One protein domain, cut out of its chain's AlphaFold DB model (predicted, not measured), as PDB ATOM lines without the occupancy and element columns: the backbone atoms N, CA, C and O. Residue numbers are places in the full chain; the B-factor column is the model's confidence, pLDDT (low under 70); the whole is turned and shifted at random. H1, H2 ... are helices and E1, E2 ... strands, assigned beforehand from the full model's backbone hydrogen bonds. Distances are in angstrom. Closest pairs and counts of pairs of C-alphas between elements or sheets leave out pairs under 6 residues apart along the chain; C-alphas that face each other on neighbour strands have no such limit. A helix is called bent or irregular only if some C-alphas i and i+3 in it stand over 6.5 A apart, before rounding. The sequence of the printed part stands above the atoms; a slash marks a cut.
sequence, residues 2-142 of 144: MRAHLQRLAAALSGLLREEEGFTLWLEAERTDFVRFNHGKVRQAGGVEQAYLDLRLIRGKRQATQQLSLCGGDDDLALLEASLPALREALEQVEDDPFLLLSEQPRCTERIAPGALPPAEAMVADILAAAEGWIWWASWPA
ATOM      1  N   MET A   2      76.867 -98.414 -30.214       87.50
ATOM      2  CA  MET A   2      77.003 -98.884 -28.825       87.50
ATOM      3  C   MET A   2      76.284-100.206 -28.494       87.50
ATOM      4  O   MET A   2      76.828-101.029 -27.772       87.50
ATOM      5  N   ARG A   3      75.121-100.500 -29.101       87.56
ATOM      6  CA  ARG A   3      74.464-101.819 -28.951       87.56
ATOM      7  C   ARG A   3      75.369-102.980 -29.379       87.56
ATOM      8  O   ARG A   3      75.500-103.962 -28.660       87.56
ATOM      9  N   ALA A   4      75.977-102.867 -30.560       90.56
ATOM     10  CA  ALA A   4      76.872-103.900 -31.073       90.56
ATOM     11  C   ALA A   4      78.138-104.012 -30.213       90.56
ATOM     12  O   ALA A   4      78.665-105.103 -30.042       90.56
ATOM     13  N   HIS A   5      78.612-102.891 -29.665       92.31
ATOM     14  CA  HIS A   5      79.722-102.872 -28.720       92.31
ATOM     15  C   HIS A   5      79.370-103.616 -27.418       92.31
ATOM     16  O   HIS A   5      80.077-104.552 -27.059       92.31
ATOM     17  N   LEU A   6      78.211-103.331 -26.809       93.44
ATOM     18  CA  LEU A   6      77.702-104.062 -25.640       93.44
ATOM     19  C   LEU A   6      77.605-105.572 -25.889       93.44
ATOM     20  O   LEU A   6      78.008-106.364 -25.047       93.44
ATOM     21  N   GLN A   7      77.086-105.981 -27.049       93.44
ATOM     22  CA  GLN A   7      76.977-107.399 -27.407       93.44
ATOM     23  C   GLN A   7      78.347-108.079 -27.514       93.44
ATOM     24  O   GLN A   7      78.487-109.225 -27.089       93.44
ATOM     25  N   ARG A   8      79.362-107.380 -28.044       95.06
ATOM     26  CA  ARG A   8      80.741-107.889 -28.081       95.06
ATOM     27  C   ARG A   8      81.329-108.020 -26.680       95.06
ATOM     28  O   ARG A   8      81.877-109.072 -26.372       95.06
ATOM     29  N   LEU A   9      81.166-106.999 -25.836       95.31
ATOM     30  CA  LEU A   9      81.616-107.044 -24.442       95.31
ATOM     31  C   LEU A   9      80.941-108.184 -23.671       95.31
ATOM     32  O   LEU A   9      81.623-108.946 -22.999       95.31
ATOM     33  N   ALA A  10      79.625-108.359 -23.820       94.62
ATOM     34  CA  ALA A  10      78.883-109.446 -23.182       94.62
ATOM     35  C   ALA A  10      79.396-110.830 -23.616       94.62
ATOM     36  O   ALA A  10      79.573-111.719 -22.783       94.62
ATOM     37  N   ALA A  11      79.657-111.013 -24.916       95.06
ATOM     38  CA  ALA A  11      80.188-112.266 -25.446       95.06
ATOM     39  C   ALA A  11      81.603-112.561 -24.923       95.06
ATOM     40  O   ALA A  11      81.873-113.687 -24.514       95.06
ATOM     41  N   ALA A  12      82.481-111.555 -24.893       94.94
ATOM     42  CA  ALA A  12      83.833-111.694 -24.359       94.94
ATOM     43  C   ALA A  12      83.817-111.992 -22.851       94.94
ATOM     44  O   ALA A  12      84.436-112.956 -22.406       94.94
ATOM     45  N   LEU A  13      83.031-111.234 -22.080       94.50
ATOM     46  CA  LEU A  13      82.909-111.396 -20.633       94.50
ATOM     47  C   LEU A  13      82.383-112.780 -20.238       94.50
ATOM     48  O   LEU A  13      82.842-113.351 -19.252       94.50
ATOM     49  N   SER A  14      81.480-113.353 -21.038       93.56
ATOM     50  CA  SER A  14      80.973-114.714 -20.820       93.56
ATOM     51  C   SER A  14      82.088-115.768 -20.814       93.56
ATOM     52  O   SER A  14      81.972-116.765 -20.110       93.56
ATOM     53  N   GLY A  15      83.179-115.550 -21.558       95.00
ATOM     54  CA  GLY A  15      84.345-116.441 -21.580       95.00
ATOM     55  C   GLY A  15      85.291-116.291 -20.381       95.00
ATOM     56  O   GLY A  15      86.226-117.076 -20.252       95.00
ATOM     57  N   LEU A  16      85.069-115.296 -19.516       94.00
ATOM     58  CA  LEU A  16      85.934-114.952 -18.378       94.00
ATOM     59  C   LEU A  16      85.325-115.313 -17.012       94.00
ATOM     60  O   LEU A  16      85.967-115.128 -15.966       94.00
ATOM     61  N   LEU A  17      84.080-115.789 -17.008       94.31
ATOM     62  CA  LEU A  17      83.380-116.219 -15.803       94.31
ATOM     63  C   LEU A  17      83.931-117.547 -15.287       94.31
ATOM     64  O   LEU A  17      84.353-118.415 -16.052       94.31
ATOM     65  N   ARG A  18      83.892-117.709 -13.966       93.62
ATOM     66  CA  ARG A  18      84.107-118.994 -13.297       93.62
ATOM     67  C   ARG A  18      82.801-119.787 -13.261       93.62
ATOM     68  O   ARG A  18      81.725-119.255 -13.532       93.62
ATOM     69  N   GLU A  19      82.894-121.060 -12.892       89.00
ATOM     70  CA  GLU A  19      81.707-121.863 -12.591       89.00
ATOM     71  C   GLU A  19      80.849-121.168 -11.519       89.00
ATOM     72  O   GLU A  19      81.379-120.525 -10.611       89.00
ATOM     73  N   GLU A  20      79.525-121.268 -11.661       90.25
ATOM     74  CA  GLU A  20      78.516-120.640 -10.786       90.25
ATOM     75  C   GLU A  20      78.465-119.097 -10.799       90.25
ATOM     76  O   GLU A  20      77.594-118.513 -10.146       90.25
ATOM     77  N   GLU A  21      79.340-118.423 -11.555       94.12
ATOM     78  CA  GLU A  21      79.256-116.978 -11.776       94.12
ATOM     79  C   GLU A  21      78.266-116.655 -12.905       94.12
ATOM     80  O   GLU A  21      78.287-117.236 -13.990       94.12
ATOM     81  N   GLY A  22      77.405-115.675 -12.651       93.38
ATOM     82  CA  GLY A  22      76.564-115.022 -13.647       93.38
ATOM     83  C   GLY A  22      76.838-113.524 -13.669       93.38
ATOM     84  O   GLY A  22      77.439-112.974 -12.745       93.38
ATOM     85  N   PHE A  23      76.381-112.835 -14.709       94.38
ATOM     86  CA  PHE A  23      76.473-111.379 -14.758       94.38
ATOM     87  C   PHE A  23      75.258-110.747 -15.425       94.38
ATOM     88  O   PHE A  23      74.553-111.377 -16.215       94.38
ATOM     89  N   THR A  24      75.054-109.463 -15.144       94.31
ATOM     90  CA  THR A  24      74.197-108.596 -15.955       94.31
ATOM     91  C   THR A  24      74.981-107.367 -16.374       94.31
ATOM     92  O   THR A  24      75.738-106.819 -15.573       94.31
ATOM     93  N   LEU A  25      74.762-106.923 -17.609       94.62
ATOM     94  CA  LEU A  25      75.265-105.651 -18.109       94.62
ATOM     95  C   LEU A  25      74.095-104.709 -18.360       94.62
ATOM     96  O   LEU A  25      73.161-105.066 -19.083       94.62
ATOM     97  N   TRP A  26      74.176-103.508 -17.803       94.62
ATOM     98  CA  TRP A  26      73.260-102.417 -18.109       94.62
ATOM     99  C   TRP A  26      74.052-101.258 -18.694       94.62
ATOM    100  O   TRP A  26      75.028-100.822 -18.097       94.62
ATOM    101  N   LEU A  27      73.671-100.799 -19.884       94.06
ATOM    102  CA  LEU A  27      74.377 -99.747 -20.605       94.06
ATOM    103  C   LEU A  27      73.457 -98.551 -20.801       94.06
ATOM    104  O   LEU A  27      72.402 -98.672 -21.430       94.06
ATOM    105  N   GLU A  28      73.943 -97.390 -20.393       93.00
ATOM    106  CA  GLU A  28      73.355 -96.092 -20.692       93.00
ATOM    107  C   GLU A  28      74.355 -95.293 -21.522       93.00
ATOM    108  O   GLU A  28      75.509 -95.144 -21.133       93.00
ATOM    109  N   ALA A  29      73.947 -94.818 -22.697       90.94
ATOM    110  CA  ALA A  29      74.829 -94.055 -23.570       90.94
ATOM    111  C   ALA A  29      74.085 -92.901 -24.235       90.94
ATOM    112  O   ALA A  29      72.976 -93.076 -24.747       90.94
ATOM    113  N   GLU A  30      74.733 -91.743 -24.271       88.19
ATOM    114  CA  GLU A  30      74.221 -90.511 -24.852       88.19
ATOM    115  C   GLU A  30      75.221 -89.939 -25.860       88.19
ATOM    116  O   GLU A  30      76.436 -89.967 -25.658       88.19
ATOM    117  N   ARG A  31      74.677 -89.413 -26.962       85.19
ATOM    118  CA  ARG A  31      75.399 -88.616 -27.950       85.19
ATOM    119  C   ARG A  31      74.561 -87.381 -28.277       85.19
ATOM    120  O   ARG A  31      73.536 -87.503 -28.952       85.19
ATOM    121  N   THR A  32      74.990 -86.220 -27.802       83.50
ATOM    122  CA  THR A  32      74.223 -84.969 -27.875       83.50
ATOM    123  C   THR A  32      75.099 -83.848 -28.397       83.50
ATOM    124  O   THR A  32      76.181 -83.614 -27.870       83.50
ATOM    125  N   ASP A  33      74.607 -83.120 -29.391       82.31
ATOM    126  CA  ASP A  33      75.255 -81.912 -29.888       82.31
ATOM    127  C   ASP A  33      74.654 -80.684 -29.192       82.31
ATOM    128  O   ASP A  33      73.462 -80.631 -28.866       82.31
ATOM    129  N   PHE A  34      75.478 -79.671 -28.939       79.25
ATOM    130  CA  PHE A  34      75.031 -78.424 -28.330       79.25
ATOM    131  C   PHE A  34      75.708 -77.206 -28.949       79.25
ATOM    132  O   PHE A  34      76.872 -77.232 -29.361       79.25
ATOM    133  N   VAL A  35      74.971 -76.094 -28.955       79.94
ATOM    134  CA  VAL A  35      75.471 -74.796 -29.406       79.94
ATOM    135  C   VAL A  35      75.087 -73.718 -28.395       79.94
ATOM    136  O   VAL A  35      73.930 -73.592 -27.989       79.94
ATOM    137  N   ARG A  36      76.069 -72.906 -27.988       77.56
ATOM    138  CA  ARG A  36      75.859 -71.730 -27.136       77.56
ATOM    139  C   ARG A  36      75.848 -70.456 -27.967       77.56
ATOM    140  O   ARG A  36      76.813 -70.154 -28.677       77.56
ATOM    141  N   PHE A  37      74.806 -69.656 -27.772       69.62
ATOM    142  CA  PHE A  37      74.635 -68.359 -28.411       69.62
ATOM    143  C   PHE A  37      74.877 -67.228 -27.412       69.62
ATOM    144  O   PHE A  37      74.365 -67.256 -26.297       69.62
ATOM    145  N   ASN A  38      75.618 -66.195 -27.819       68.12
ATOM    146  CA  ASN A  38      75.623 -64.902 -27.127       68.12
ATOM    147  C   ASN A  38      75.385 -63.799 -28.163       68.12
ATOM    148  O   ASN A  38      76.179 -63.666 -29.098       68.12
ATOM    149  N   HIS A  39      74.333 -62.995 -27.971       67.88
ATOM    150  CA  HIS A  39      73.941 -61.894 -28.866       67.88
ATOM    151  C   HIS A  39      73.777 -62.320 -30.336       67.88
ATOM    152  O   HIS A  39      74.373 -61.713 -31.224       67.88
ATOM    153  N   GLY A  40      73.035 -63.403 -30.596       65.44
ATOM    154  CA  GLY A  40      72.809 -63.885 -31.968       65.44
ATOM    155  C   GLY A  40      74.077 -64.374 -32.680       65.44
ATOM    156  O   GLY A  40      74.132 -64.412 -33.905       65.44
ATOM    157  N   LYS A  41      75.130 -64.722 -31.931       69.06
ATOM    158  CA  LYS A  41      76.368 -65.296 -32.473       69.06
ATOM    159  C   LYS A  41      76.693 -66.596 -31.763       69.06
ATOM    160  O   LYS A  41      76.683 -66.646 -30.530       69.06
ATOM    161  N   VAL A  42      77.035 -67.618 -32.542       73.56
ATOM    162  CA  VAL A  42      77.584 -68.873 -32.022       73.56
ATOM    163  C   VAL A  42      78.908 -68.572 -31.329       73.56
ATOM    164  O   VAL A  42      79.786 -67.918 -31.892       73.56
ATOM    165  N   ARG A  43      79.035 -69.009 -30.079       76.50
ATOM    166  CA  ARG A  43      80.263 -68.859 -29.289       76.50
ATOM    167  C   ARG A  43      80.937 -70.182 -29.007       76.50
ATOM    168  O   ARG A  43      82.154 -70.211 -28.878       76.50
ATOM    169  N   GLN A  44      80.149 -71.241 -28.886       75.44
ATOM    170  CA  GLN A  44      80.633 -72.586 -28.629       75.44
ATOM    171  C   GLN A  44      79.731 -73.553 -29.380       75.44
ATOM    172  O   GLN A  44      78.510 -73.427 -29.307       75.44
ATOM    173  N   ALA A  45      80.341 -74.486 -30.093       78.31
ATOM    174  CA  ALA A  45      79.694 -75.670 -30.628       78.31
ATOM    175  C   ALA A  45      80.482 -76.866 -30.091       78.31
ATOM    176  O   ALA A  45      81.712 -76.804 -30.018       78.31
ATOM    177  N   GLY A  46      79.784 -77.908 -29.668       80.06
ATOM    178  CA  GLY A  46      80.406 -79.096 -29.109       80.06
ATOM    179  C   GLY A  46      79.454 -80.279 -29.108       80.06
ATOM    180  O   GLY A  46      78.263 -80.128 -29.366       80.06
ATOM    181  N   GLY A  47      80.009 -81.445 -28.810       82.81
ATOM    182  CA  GLY A  47      79.261 -82.671 -28.592       82.81
ATOM    183  C   GLY A  47      79.588 -83.247 -27.221       82.81
ATOM    184  O   GLY A  47      80.684 -83.045 -26.692       82.81
ATOM    185  N   VAL A  48      78.625 -83.951 -26.648       82.50
ATOM    186  CA  VAL A  48      78.784 -84.805 -25.479       82.50
ATOM    187  C   VAL A  48      78.595 -86.233 -25.959       82.50
ATOM    188  O   VAL A  48      77.534 -86.573 -26.477       82.50
ATOM    189  N   GLU A  49      79.623 -87.058 -25.789       87.25
ATOM    190  CA  GLU A  49      79.528 -88.506 -25.943       87.25
ATOM    191  C   GLU A  49      79.872 -89.133 -24.597       87.25
ATOM    192  O   GLU A  49      80.956 -88.909 -24.057       87.25
ATOM    193  N   GLN A  50      78.924 -89.862 -24.021       90.25
ATOM    194  CA  GLN A  50      79.082 -90.504 -22.721       90.25
ATOM    195  C   GLN A  50      78.453 -91.887 -22.766       90.25
ATOM    196  O   GLN A  50      77.390 -92.078 -23.355       90.25
ATOM    197  N   ALA A  51      79.109 -92.854 -22.137       93.94
ATOM    198  CA  ALA A  51      78.594 -94.200 -21.982       93.94
ATOM    199  C   ALA A  51      78.983 -94.737 -20.605       93.94
ATOM    200  O   ALA A  51      80.149 -94.684 -20.216       93.94
ATOM    201  N   TYR A  52      78.001 -95.256 -19.882       96.06
ATOM    202  CA  TYR A  52      78.163 -95.868 -18.574       96.06
ATOM    203  C   TYR A  52      77.644 -97.297 -18.617       96.06
ATOM    204  O   TYR A  52      76.558 -97.558 -19.139       96.06
ATOM    205  N   LEU A  53      78.436 -98.218 -18.083       96.75
ATOM    206  CA  LEU A  53      78.110 -99.630 -18.005       96.75
ATOM    207  C   LEU A  53      78.091-100.078 -16.549       96.75
ATOM    208  O   LEU A  53      79.134-100.077 -15.899       96.75
ATOM    209  N   ASP A  54      76.944-100.539 -16.071       97.31
ATOM    210  CA  ASP A  54      76.873-101.270 -14.813       97.31
ATOM    211  C   ASP A  54      77.169-102.742 -15.078       97.31
ATOM    212  O   ASP A  54      76.365-103.468 -15.675       97.31
ATOM    213  N   LEU A  55      78.335-103.181 -14.612       97.38
ATOM    214  CA  LEU A  55      78.691-104.587 -14.538       97.38
ATOM    215  C   LEU A  55      78.302-105.119 -13.162       97.38
ATOM    216  O   LEU A  55      78.907-104.773 -12.146       97.38
ATOM    217  N   ARG A  56      77.305-106.001 -13.140       96.06
ATOM    218  CA  ARG A  56      76.913-106.750 -11.947       96.06
ATOM    219  C   ARG A  56      77.397-108.183 -12.065       96.06
ATOM    220  O   ARG A  56      76.982-108.879 -12.989       96.06
ATOM    221  N   LEU A  57      78.222-108.622 -11.121       96.25
ATOM    222  CA  LEU A  57      78.629-110.015 -10.959       96.25
ATOM    223  C   LEU A  57      77.751-110.671  -9.893       96.25
ATOM    224  O   LEU A  57      77.471-110.073  -8.853       96.25
ATOM    225  N   ILE A  58      77.312-111.892 -10.164       94.88
ATOM    226  CA  ILE A  58      76.395-112.669  -9.335       94.88
ATOM    227  C   ILE A  58      77.017-114.040  -9.085       94.88
ATOM    228  O   ILE A  58      77.535-114.658 -10.012       94.88
ATOM    229  N   ARG A  59      76.908-114.544  -7.856       93.69
ATOM    230  CA  ARG A  59      77.222-115.939  -7.522       93.69
ATOM    231  C   ARG A  59      76.258-116.432  -6.449       93.69
ATOM    232  O   ARG A  59      76.225-115.889  -5.343       93.69
ATOM    233  N   GLY A  60      75.447-117.437  -6.777       90.69
ATOM    234  CA  GLY A  60      74.367-117.900  -5.901       90.69
ATOM    235  C   GLY A  60      73.386-116.770  -5.560       90.69
ATOM    236  O   GLY A  60      72.742-116.218  -6.448       90.69
ATOM    237  N   LYS A  61      73.285-116.417  -4.272       91.94
ATOM    238  CA  LYS A  61      72.421-115.333  -3.764       91.94
ATOM    239  C   LYS A  61      73.163-114.022  -3.493       91.94
ATOM    240  O   LYS A  61      72.627-113.140  -2.833       91.94
ATOM    241  N   ARG A  62      74.400-113.886  -3.965       94.06
ATOM    242  CA  ARG A  62      75.221-112.689  -3.752       94.06
ATOM    243  C   ARG A  62      75.409-111.936  -5.050       94.06
ATOM    244  O   ARG A  62      75.494-112.538  -6.121       94.06
ATOM    245  N   GLN A  63      75.516-110.621  -4.933       94.56
ATOM    246  CA  GLN A  63      75.735-109.728  -6.059       94.56
ATOM    247  C   GLN A  63      76.647-108.565  -5.673       94.56
ATOM    248  O   GLN A  63      76.550-108.027  -4.573       94.56
ATOM    249  N   ALA A  64      77.497-108.156  -6.606       95.81
ATOM    250  CA  ALA A  64      78.301-106.945  -6.521       95.81
ATOM    251  C   ALA A  64      78.174-106.199  -7.849       95.81
ATOM    252  O   ALA A  64      78.108-106.827  -8.904       95.81
ATOM    253  N   THR A  65      78.089-104.871  -7.810       96.38
ATOM    254  CA  THR A  65      77.953-104.038  -9.014       96.38
ATOM    255  C   THR A  65      79.034-102.974  -9.034       96.38
ATOM    256  O   THR A  65      79.322-102.371  -8.002       96.38
ATOM    257  N   GLN A  66      79.594-102.728 -10.212       97.25
ATOM    258  CA  GLN A  66      80.520-101.638 -10.469       97.25
ATOM    259  C   GLN A  66      80.089-100.904 -11.739       97.25
ATOM    260  O   GLN A  66      79.865-101.531 -12.774       97.25
ATOM    261  N   GLN A  67      79.992 -99.578 -11.649       97.25
ATOM    262  CA  GLN A  67      79.737 -98.711 -12.794       97.25
ATOM    263  C   GLN A  67      81.068 -98.326 -13.452       97.25
ATOM    264  O   GLN A  67      82.007 -97.895 -12.777       97.25
ATOM    265  N   LEU A  68      81.145 -98.481 -14.769       96.25
ATOM    266  CA  LEU A  68      82.318 -98.209 -15.594       96.25
ATOM    267  C   LEU A  68      81.986 -97.121 -16.616       96.25
ATOM    268  O   LEU A  68      80.923 -97.150 -17.231       96.25
ATOM    269  N   SER A  69      82.900 -96.176 -16.820       95.69
ATOM    270  CA  SER A  69      82.799 -95.194 -17.906       95.69
ATOM    271  C   SER A  69      83.443 -95.780 -19.158       95.69
ATOM    272  O   SER A  69      84.648 -96.023 -19.153       95.69
ATOM    273  N   LEU A  70      82.653 -96.008 -20.205       94.56
ATOM    274  CA  LEU A  70      83.130 -96.590 -21.457       94.56
ATOM    275  C   LEU A  70      83.578 -95.511 -22.444       94.56
ATOM    276  O   LEU A  70      82.967 -94.443 -22.534       94.56
ATOM    277  N   CYS A  71      84.604 -95.821 -23.232       90.50
ATOM    278  CA  CYS A  71      85.055 -94.979 -24.341       90.50
ATOM    279  C   CYS A  71      84.445 -95.389 -25.696       90.50
ATOM    280  O   CYS A  71      84.521 -94.630 -26.661       90.50
ATOM    281  N   GLY A  72      83.816 -96.566 -25.775       87.69
ATOM    282  CA  GLY A  72      83.245 -97.153 -26.988       87.69
ATOM    283  C   GLY A  72      84.257 -97.912 -27.857       87.69
ATOM    284  O   GLY A  72      83.938 -98.240 -29.007       87.69
ATOM    285  N   GLY A  73      85.458 -98.171 -27.335       89.31
ATOM    286  CA  GLY A  73      86.605 -98.753 -28.038       89.31
ATOM    287  C   GLY A  73      87.072-100.082 -27.441       89.31
ATOM    288  O   GLY A  73      86.455-100.626 -26.532       89.31
ATOM    289  N   ASP A  74      88.168-100.632 -27.958       86.88
ATOM    290  CA  ASP A  74      88.650-101.954 -27.528       86.88
ATOM    291  C   ASP A  74      89.195-101.962 -26.084       86.88
ATOM    292  O   ASP A  74      89.149-102.996 -25.417       86.88
ATOM    293  N   ASP A  75      89.617-100.802 -25.567       93.06
ATOM    294  CA  ASP A  75      90.088-100.629 -24.183       93.06
ATOM    295  C   ASP A  75      89.002-100.940 -23.139       93.06
ATOM    296  O   ASP A  75      89.312-101.315 -22.005       93.06
ATOM    297  N   ASP A  76      87.725-100.845 -23.520       94.88
ATOM    298  CA  ASP A  76      86.604-101.138 -22.628       94.88
ATOM    299  C   ASP A  76      86.618-102.603 -22.170       94.88
ATOM    300  O   ASP A  76      86.283-102.893 -21.023       94.88
ATOM    301  N   LEU A  77      87.071-103.542 -23.011       93.94
ATOM    302  CA  LEU A  77      87.189-104.942 -22.595       93.94
ATOM    303  C   LEU A  77      88.240-105.111 -21.491       93.94
ATOM    304  O   LEU A  77      87.975-105.777 -20.491       93.94
ATOM    305  N   ALA A  78      89.397-104.462 -21.635       95.06
ATOM    306  CA  ALA A  78      90.443-104.491 -20.617       95.06
ATOM    307  C   ALA A  78      89.963-103.858 -19.299       95.06
ATOM    308  O   ALA A  78      90.290-104.346 -18.216       95.06
ATOM    309  N   LEU A  79      89.139-102.808 -19.380       95.69
ATOM    310  CA  LEU A  79      88.500-102.195 -18.216       95.69
ATOM    311  C   LEU A  79      87.551-103.172 -17.498       95.69
ATOM    312  O   LEU A  79      87.588-103.274 -16.269       95.69
ATOM    313  N   LEU A  80      86.735-103.923 -18.246       95.19
ATOM    314  CA  LEU A  80      85.854-104.955 -17.687       95.19
ATOM    315  C   LEU A  80      86.669-106.075 -17.026       95.19
ATOM    316  O   LEU A  80      86.393-106.444 -15.883       95.19
ATOM    317  N   GLU A  81      87.698-106.577 -17.704       95.31
ATOM    318  CA  GLU A  81      88.601-107.608 -17.179       95.31
ATOM    319  C   GLU A  81      89.255-107.185 -15.863       95.31
ATOM    320  O   GLU A  81      89.249-107.942 -14.888       95.31
ATOM    321  N   ALA A  82      89.753-105.948 -15.806       95.94
ATOM    322  CA  ALA A  82      90.383-105.387 -14.616       95.94
ATOM    323  C   ALA A  82      89.407-105.195 -13.441       95.94
ATOM    324  O   ALA A  82      89.841-105.177 -12.289       95.94
ATOM    325  N   SER A  83      88.100-105.080 -13.701       96.25
ATOM    326  CA  SER A  83      87.078-104.921 -12.655       96.25
ATOM    327  C   SER A  83      86.658-106.240 -11.989       96.25
ATOM    328  O   SER A  83      86.254-106.249 -10.823       96.25
ATOM    329  N   LEU A  84      86.799-107.379 -12.682       96.62
ATOM    330  CA  LEU A  84      86.357-108.684 -12.175       96.62
ATOM    331  C   LEU A  84      86.998-109.090 -10.834       96.62
ATOM    332  O   LEU A  84      86.268-109.600  -9.982       96.62
ATOM    333  N   PRO A  85      88.314-108.910 -10.594       96.50
ATOM    334  CA  PRO A  85      88.915-109.240  -9.303       96.50
ATOM    335  C   PRO A  85      88.281-108.478  -8.135       96.50
ATOM    336  O   PRO A  85      87.952-109.098  -7.127       96.50
ATOM    337  N   ALA A  86      88.045-107.173  -8.296       96.50
ATOM    338  CA  ALA A  86      87.441-106.337  -7.258       96.50
ATOM    339  C   ALA A  86      85.983-106.738  -6.981       96.50
ATOM    340  O   ALA A  86      85.571-106.836  -5.827       96.50
ATOM    341  N   LEU A  87      85.213-107.050  -8.029       96.81
ATOM    342  CA  LEU A  87      83.844-107.557  -7.888       96.81
ATOM    343  C   LEU A  87      83.794-108.908  -7.166       96.81
ATOM    344  O   LEU A  87      82.930-109.125  -6.320       96.81
ATOM    345  N   ARG A  88      84.729-109.811  -7.475       96.62
ATOM    346  CA  ARG A  88      84.838-111.116  -6.810       96.62
ATOM    347  C   ARG A  88      85.203-110.969  -5.337       96.62
ATOM    348  O   ARG A  88      84.601-111.640  -4.510       96.62
ATOM    349  N   GLU A  89      86.138-110.083  -5.006       96.25
ATOM    350  CA  GLU A  89      86.477-109.781  -3.614       96.25
ATOM    351  C   GLU A  89      85.275-109.199  -2.857       96.25
ATOM    352  O   GLU A  89      84.967-109.643  -1.752       96.25
ATOM    353  N   ALA A  90      84.539-108.273  -3.479       95.56
ATOM    354  CA  ALA A  90      83.323-107.713  -2.899       95.56
ATOM    355  C   ALA A  90      82.255-108.791  -2.645       95.56
ATOM    356  O   ALA A  90      81.642-108.798  -1.579       95.56
ATOM    357  N   LEU A  91      82.064-109.743  -3.566       94.31
ATOM    358  CA  LEU A  91      81.116-110.853  -3.388       94.31
ATOM    359  C   LEU A  91      81.413-111.723  -2.158       94.31
ATOM    360  O   LEU A  91      80.478-112.243  -1.547       94.31
ATOM    361  N   GLU A  92      82.680-111.894  -1.778       93.75
ATOM    362  CA  GLU A  92      83.025-112.672  -0.580       93.75
ATOM    363  C   GLU A  92      82.566-111.976   0.710       93.75
ATOM    364  O   GLU A  92      82.240-112.648   1.689       93.75
ATOM    365  N   GLN A  93      82.496-110.642   0.697       93.44
ATOM    366  CA  GLN A  93      82.109-109.818   1.846       93.44
ATOM    367  C   GLN A  93      80.598-109.568   1.942       93.44
ATOM    368  O   GLN A  93      80.115-109.133   2.986       93.44
ATOM    369  N   VAL A  94      79.852-109.826   0.868       92.81
ATOM    370  CA  VAL A  94      78.399-109.622   0.811       92.81
ATOM    371  C   VAL A  94      77.678-110.836   1.398       92.81
ATOM    372  O   VAL A  94      77.989-111.980   1.068       92.81
ATOM    373  N   GLU A  95      76.703-110.590   2.271       91.19
ATOM    374  CA  GLU A  95      75.805-111.630   2.778       91.19
ATOM    375  C   GLU A  95      74.847-112.119   1.683       91.19
ATOM    376  O   GLU A  95      74.566-111.415   0.712       91.19
ATOM    377  N   ASP A  96      74.330-113.335   1.833       90.88
ATOM    378  CA  ASP A  96      73.336-113.865   0.903       90.88
ATOM    379  C   ASP A  96      72.069-112.996   0.928       90.88
ATOM    380  O   ASP A  96      71.479-112.794   1.987       90.88
ATOM    381  N   ASP A  97      71.617-112.538  -0.242       90.50
ATOM    382  CA  ASP A  97      70.389-111.765  -0.424       90.50
ATOM    383  C   ASP A  97      69.214-112.717  -0.730       90.50
ATOM    384  O   ASP A  97      69.118-113.264  -1.838       90.50
ATOM    385  N   PRO A  98      68.280-112.950   0.215       87.00
ATOM    386  CA  PRO A  98      67.142-113.843   0.000       87.00
ATOM    387  C   PRO A  98      66.158-113.332  -1.060       87.00
ATOM    388  O   PRO A  98      65.323-114.111  -1.521       87.00
ATOM    389  N   PHE A  99      66.241-112.050  -1.423       86.50
ATOM    390  CA  PHE A  99      65.355-111.374  -2.367       86.50
ATOM    391  C   PHE A  99      66.012-111.130  -3.727       86.50
ATOM    392  O   PHE A  99      65.416-110.466  -4.581       86.50
ATOM    393  N   LEU A 100      67.197-111.699  -3.970       85.94
ATOM    394  CA  LEU A 100      67.818-111.692  -5.287       85.94
ATOM    395  C   LEU A 100      67.002-112.555  -6.259       85.94
ATOM    396  O   LEU A 100      67.166-113.771  -6.348       85.94
ATOM    397  N   LEU A 101      66.104-111.900  -6.991       84.75
ATOM    398  CA  LEU A 101      65.282-112.504  -8.032       84.75
ATOM    399  C   LEU A 101      65.872-112.159  -9.397       84.75
ATOM    400  O   LEU A 101      65.759-111.030  -9.877       84.75
ATOM    401  N   LEU A 102      66.496-113.147 -10.031       81.81
ATOM    402  CA  LEU A 102      67.041-113.019 -11.376       81.81
ATOM    403  C   LEU A 102      66.106-113.680 -12.379       81.81
ATOM    404  O   LEU A 102      65.477-114.701 -12.106       81.81
ATOM    405  N   SER A 103      66.008-113.085 -13.565       79.31
ATOM    406  CA  SER A 103      65.277-113.714 -14.659       79.31
ATOM    407  C   SER A 103      66.065-114.921 -15.160       79.31
ATOM    408  O   SER A 103      67.093-114.761 -15.808       79.31
ATOM    409  N   GLU A 104      65.564-116.124 -14.894       78.19
ATOM    410  CA  GLU A 104      66.161-117.378 -15.384       78.19
ATOM    411  C   GLU A 104      65.950-117.584 -16.890       78.19
ATOM    412  O   GLU A 104      66.620-118.396 -17.525       78.19
ATOM    413  N   GLN A 105      65.005-116.845 -17.480       78.06
ATOM    414  CA  GLN A 105      64.675-116.934 -18.895       78.06
ATOM    415  C   GLN A 105      65.108-115.667 -19.635       78.06
ATOM    416  O   GLN A 105      64.649-114.573 -19.287       78.06
ATOM    417  N   PRO A 106      65.921-115.792 -20.698       74.12
ATOM    418  CA  PRO A 106      66.308-114.647 -21.500       74.12
ATOM    419  C   PRO A 106      65.080-114.076 -22.216       74.12
ATOM    420  O   PRO A 106      64.377-114.775 -22.947       74.12
ATOM    421  N   ARG A 107      64.831-112.779 -22.022       77.19
ATOM    422  CA  ARG A 107      63.837-112.012 -22.780       77.19
ATOM    423  C   ARG A 107      64.528-110.853 -23.475       77.19
ATOM    424  O   ARG A 107      65.211-110.062 -22.835       77.19
ATOM    425  N   CYS A 108      64.325-110.741 -24.783       78.12
ATOM    426  CA  CYS A 108      64.835-109.635 -25.583       78.12
ATOM    427  C   CYS A 108      63.656-108.831 -26.130       78.12
ATOM    428  O   CYS A 108      62.769-109.387 -26.776       78.12
ATOM    429  N   THR A 109      63.637-107.530 -25.859       85.12
ATOM    430  CA  THR A 109      62.677-106.593 -26.453       85.12
ATOM    431  C   THR A 109      63.438-105.380 -26.968       85.12
ATOM    432  O   THR A 109      64.481-105.025 -26.420       85.12
ATOM    433  N   GLU A 110      62.948-104.762 -28.039       84.75
ATOM    434  CA  GLU A 110      63.560-103.574 -28.631       84.75
ATOM    435  C   GLU A 110      62.470-102.550 -28.937       84.75
ATOM    436  O   GLU A 110      61.400-102.884 -29.449       84.75
ATOM    437  N   ARG A 111      62.754-101.287 -28.622       84.00
ATOM    438  CA  ARG A 111      61.928-100.152 -29.017       84.00
ATOM    439  C   ARG A 111      62.835 -99.058 -29.549       84.00
ATOM    440  O   ARG A 111      63.658 -98.521 -28.817       84.00
ATOM    441  N   ILE A 112      62.648 -98.707 -30.815       84.12
ATOM    442  CA  ILE A 112      63.344 -97.599 -31.467       84.12
ATOM    443  C   ILE A 112      62.288 -96.557 -31.813       84.12
ATOM    444  O   ILE A 112      61.358 -96.843 -32.563       84.12
ATOM    445  N   ALA A 113      62.416 -95.357 -31.249       82.25
ATOM    446  CA  ALA A 113      61.615 -94.207 -31.645       82.25
ATOM    447  C   ALA A 113      62.437 -93.378 -32.645       82.25
ATOM    448  O   ALA A 113      63.408 -92.740 -32.234       82.25
ATOM    449  N   PRO A 114      62.127 -93.416 -33.952       73.81
ATOM    450  CA  PRO A 114      62.835 -92.595 -34.920       73.81
ATOM    451  C   PRO A 114      62.479 -91.120 -34.698       73.81
ATOM    452  O   PRO A 114      61.310 -90.745 -34.728       73.81
ATOM    453  N   GLY A 115      63.496 -90.289 -34.485       70.88
ATOM    454  CA  GLY A 115      63.399 -88.835 -34.559       70.88
ATOM    455  C   GLY A 115      64.220 -88.355 -35.748       70.88
ATOM    456  O   GLY A 115      65.396 -88.697 -35.851       70.88
ATOM    457  N   ALA A 116      63.603 -87.601 -36.655       72.81
ATOM    458  CA  ALA A 116      64.323 -86.882 -37.696       72.81
ATOM    459  C   ALA A 116      64.506 -85.444 -37.216       72.81
ATOM    460  O   ALA A 116      63.545 -84.676 -37.170       72.81
ATOM    461  N   LEU A 117      65.726 -85.109 -36.812       73.19
ATOM    462  CA  LEU A 117      66.103 -83.722 -36.587       73.19
ATOM    463  C   LEU A 117      66.521 -83.113 -37.930       73.19
ATOM    464  O   LEU A 117      67.141 -83.811 -38.741       73.19
ATOM    465  N   PRO A 118      66.189 -81.839 -38.196       78.75
ATOM    466  CA  PRO A 118      66.803 -81.111 -39.295       78.75
ATOM    467  C   PRO A 118      68.333 -81.071 -39.122       78.75
ATOM    468  O   PRO A 118      68.828 -81.257 -38.009       78.75
ATOM    469  N   PRO A 119      69.099 -80.808 -40.194       79.06
ATOM    470  CA  PRO A 119      70.535 -80.577 -40.082       79.06
ATOM    471  C   PRO A 119      70.842 -79.526 -39.015       79.06
ATOM    472  O   PRO A 119      70.112 -78.535 -38.889       79.06
ATOM    473  N   ALA A 120      71.923 -79.728 -38.262       75.25
ATOM    474  CA  ALA A 120      72.295 -78.846 -37.161       75.25
ATOM    475  C   ALA A 120      72.421 -77.385 -37.626       75.25
ATOM    476  O   ALA A 120      72.023 -76.473 -36.910       75.25
ATOM    477  N   GLU A 121      72.894 -77.150 -38.851       75.38
ATOM    478  CA  GLU A 121      73.023 -75.823 -39.455       75.38
ATOM    479  C   GLU A 121      71.667 -75.147 -39.666       75.38
ATOM    480  O   GLU A 121      71.530 -73.952 -39.405       75.38
ATOM    481  N   ALA A 122      70.660 -75.907 -40.108       79.38
ATOM    482  CA  ALA A 122      69.302 -75.407 -40.297       79.38
ATOM    483  C   ALA A 122      68.662 -75.070 -38.945       79.38
ATOM    484  O   ALA A 122      68.119 -73.982 -38.770       79.38
ATOM    485  N   MET A 123      68.826 -75.954 -37.956       80.81
ATOM    486  CA  MET A 123      68.357 -75.704 -36.591       80.81
ATOM    487  C   MET A 123      69.021 -74.464 -35.981       80.81
ATOM    488  O   MET A 123      68.350 -73.628 -35.382       80.81
ATOM    489  N   VAL A 124      70.337 -74.311 -36.155       79.56
ATOM    490  CA  VAL A 124      71.091 -73.141 -35.686       79.56
ATOM    491  C   VAL A 124      70.602 -71.862 -36.365       79.56
ATOM    492  O   VAL A 124      70.435 -70.854 -35.680       79.56
ATOM    493  N   ALA A 125      70.359 -71.887 -37.678       78.12
ATOM    494  CA  ALA A 125      69.846 -70.734 -38.414       78.12
ATOM    495  C   ALA A 125      68.457 -70.305 -37.912       78.12
ATOM    496  O   ALA A 125      68.254 -69.121 -37.638       78.12
ATOM    497  N   ASP A 126      67.545 -71.260 -37.714       81.81
ATOM    498  CA  ASP A 126      66.195 -70.998 -37.202       81.81
ATOM    499  C   ASP A 126      66.231 -70.425 -35.775       81.81
ATOM    500  O   ASP A 126      65.548 -69.446 -35.467       81.81
ATOM    501  N   ILE A 127      67.085 -70.980 -34.906       79.56
ATOM    502  CA  ILE A 127      67.276 -70.482 -33.536       79.56
ATOM    503  C   ILE A 127      67.848 -69.060 -33.548       79.56
ATOM    504  O   ILE A 127      67.388 -68.206 -32.791       79.56
ATOM    505  N   LEU A 128      68.835 -68.779 -34.405       75.50
ATOM    506  CA  LEU A 128      69.433 -67.449 -34.530       75.50
ATOM    507  C   LEU A 128      68.424 -66.402 -35.005       75.50
ATOM    508  O   LEU A 128      68.408 -65.301 -34.457       75.50
ATOM    509  N   ALA A 129      67.579 -66.753 -35.976       76.19
ATOM    510  CA  ALA A 129      66.513 -65.881 -36.456       76.19
ATOM    511  C   ALA A 129      65.482 -65.568 -35.355       76.19
ATOM    512  O   ALA A 129      64.981 -64.449 -35.279       76.19
ATOM    513  N   ALA A 130      65.195 -66.528 -34.471       76.06
ATOM    514  CA  ALA A 130      64.256 -66.346 -33.363       76.06
ATOM    515  C   ALA A 130      64.848 -65.607 -32.140       76.06
ATOM    516  O   ALA A 130      64.098 -65.066 -31.330       76.06
ATOM    517  N   ALA A 131      66.176 -65.590 -31.973       67.06
ATOM    518  CA  ALA A 131      66.846 -65.174 -30.735       67.06
ATOM    519  C   ALA A 131      67.349 -63.712 -30.701       67.06
ATOM    520  O   ALA A 131      68.164 -63.379 -29.832       67.06
ATOM    521  N   GLU A 132      66.906 -62.826 -31.605       60.97
ATOM    522  CA  GLU A 132      67.355 -61.422 -31.635       60.97
ATOM    523  C   GLU A 132      67.230 -60.736 -30.255       60.97
ATOM    524  O   GLU A 132      66.139 -60.499 -29.741       60.97
ATOM    525  N   GLY A 133      68.381 -60.413 -29.645       59.47
ATOM    526  CA  GLY A 133      68.486 -59.626 -28.407       59.47
ATOM    527  C   GLY A 133      68.694 -60.395 -27.091       59.47
ATOM    528  O   GLY A 133      68.921 -59.749 -26.070       59.47
ATOM    529  N   TRP A 134      68.693 -61.734 -27.085       56.59
ATOM    530  CA  TRP A 134      68.676 -62.538 -25.846       56.59
ATOM    531  C   TRP A 134      69.851 -63.538 -25.728       56.59
ATOM    532  O   TRP A 134      70.511 -63.873 -26.714       56.59
ATOM    533  N   ILE A 135      70.127 -64.027 -24.509       54.72
ATOM    534  CA  ILE A 135      71.104 -65.105 -24.235       54.72
ATOM    535  C   ILE A 135      70.346 -66.430 -24.098       54.72
ATOM    536  O   ILE A 135      69.469 -66.539 -23.245       54.72
ATOM    537  N   TRP A 136      70.711 -67.436 -24.901       59.94
ATOM    538  CA  TRP A 136      70.042 -68.743 -24.949       59.94
ATOM    539  C   TRP A 136      71.042 -69.905 -25.021       59.94
ATOM    540  O   TRP A 136      72.159 -69.763 -25.530       59.94
ATOM    541  N   TRP A 137      70.603 -71.070 -24.543       51.31
ATOM    542  CA  TRP A 137      71.276 -72.357 -24.712       51.31
ATOM    543  C   TRP A 137      70.353 -73.303 -25.493       51.31
ATOM    544  O   TRP A 137      69.141 -73.275 -25.278       51.31
ATOM    545  N   ALA A 138      70.910 -74.112 -26.394       67.94
ATOM    546  CA  ALA A 138      70.167 -75.142 -27.110       67.94
ATOM    547  C   ALA A 138      71.013 -76.419 -27.227       67.94
ATOM    548  O   ALA A 138      72.209 -76.354 -27.526       67.94
ATOM    549  N   SER A 139      70.382 -77.568 -26.993       71.19
ATOM    550  CA  SER A 139      70.951 -78.896 -27.220       71.19
ATOM    551  C   SER A 139      69.956 -79.774 -27.961       71.19
ATOM    552  O   SER A 139      68.740 -79.577 -27.881       71.19
ATOM    553  N   TRP A 140      70.478 -80.743 -28.699       74.94
ATOM    554  CA  TRP A 140      69.682 -81.727 -29.414       74.94
ATOM    555  C   TRP A 140      70.474 -83.032 -29.569       74.94
ATOM    556  O   TRP A 140      71.704 -83.001 -29.611       74.94
ATOM    557  N   PRO A 141      69.798 -84.193 -29.661       69.75
ATOM    558  CA  PRO A 141      70.461 -85.450 -29.992       69.75
ATOM    559  C   PRO A 141      71.325 -85.304 -31.247       69.75
ATOM    560  O   PRO A 141      70.885 -84.696 -32.225       69.75
ATOM    561  N   ALA A 142      72.533 -85.862 -31.236       64.44
ATOM    562  CA  ALA A 142      73.439 -85.724 -32.369       64.44
ATOM    563  C   ALA A 142      72.840 -86.340 -33.644       64.44
ATOM    564  O   ALA A 142      72.291 -87.450 -33.618       64.44
TER     565      ALA A 142
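What this domain is: This is residues 2 to 142 of the 144 residues of an uncharacterized protein of Chromobacterium vaccinii (UniProt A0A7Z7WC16). Picture a long twisted ribbon, the two-strand hairpin E1 and E2, with a lobe at each end. At one end E3 widens the ribbon beside E2, and H1 and the bent helix H2 pack there; at the far end E4 lies beside E1, and H3 packs over E1. A long unnamed link, residues 94 to 119, runs back from H2 to H3, and its residues 103 to 114 stand free. The printed part has 141 residues, mixed in class, with three named helices and four named strands in the order H1 E1 E2 E3 H2 H3 E4; the sheet E3 E2 E1 E4 is antiparallel. It is a rod of 64 by 30 by 29 A, only just loose, close to extended, with a radius of gyration of the C-alphas of 21.4 A.

Where its parts are: Find C-alpha 2 at (77.003, -98.884, -28.825); from there H1 runs through residues 2 to 14, 18.2 A. E1, residues 21 to 38, covers 54.4 A and ends at C-alpha 38, (75.623, -64.902, -27.127). E2, residues 41 to 59, returns over 56.5 A, and E3 follows, residues 62 to 69, 23.7 A. H2, residues 75 to 93, was assigned as one helix by its hydrogen bonds but is bent, with C-alphas 82 and 85 6.7 A apart; its arms are H2a, residues 75 to 82, 10.7 A, and H2b, residues 85 to 93, 13.1 A. Look next for H3, residues 120 to 130, 15.3 A, and E4, residues 136 to 141, 17.5 A, ending at C-alpha 141, (70.461, -85.450, -29.992).

How they stand to each other: The sheet is twisted, and E1, E2 and E3 form a meander, each strand the antiparallel neighbour of the one before. In the hairpin E1 and E2, look at N 30 and O 50, 2.8 A; in the hairpin E2 and E3, at N 55 and O 66, 2.9 A. E4 is antiparallel to E1, with N 33 and O 140 2.9 A apart. H1 is over E1 at a height over the sheet of 9.4 A, its closest C-alphas there those of Ala 10 and Leu 25, 7.3 A. H2b, on the same face, is over E3 and E2 at 8.0 A, with the C-alphas of Ala 64 and Leu 87 closest, 5.7 A. H2a only grazes the sheet with residues 76 to 80. H1 touches H2a with residues 9 to 13 alone, closest at the C-alphas of Leu 9 and Leu 77, 6.2 A, at a shallow tilt of 32 degrees. H3 is over E1 at 9.4 A, closest at the C-alphas of Val 35 and Val 124, 7.8 A. Each O i to N i+4 pair is within hydrogen-bond range in H1, H2a and H3, and 4 of 5 are in H2b.

The domain as a whole: The C-alphas of Glu 19 and Gly 133 are the two farthest apart, 65.6 A. The printed part has no cut, and the link H2 to H3 is long, 26 residues. Mean pLDDT of the printed part is 85.6; residues 37 to 41, 131 to 138 and 141 to 142 are under 70.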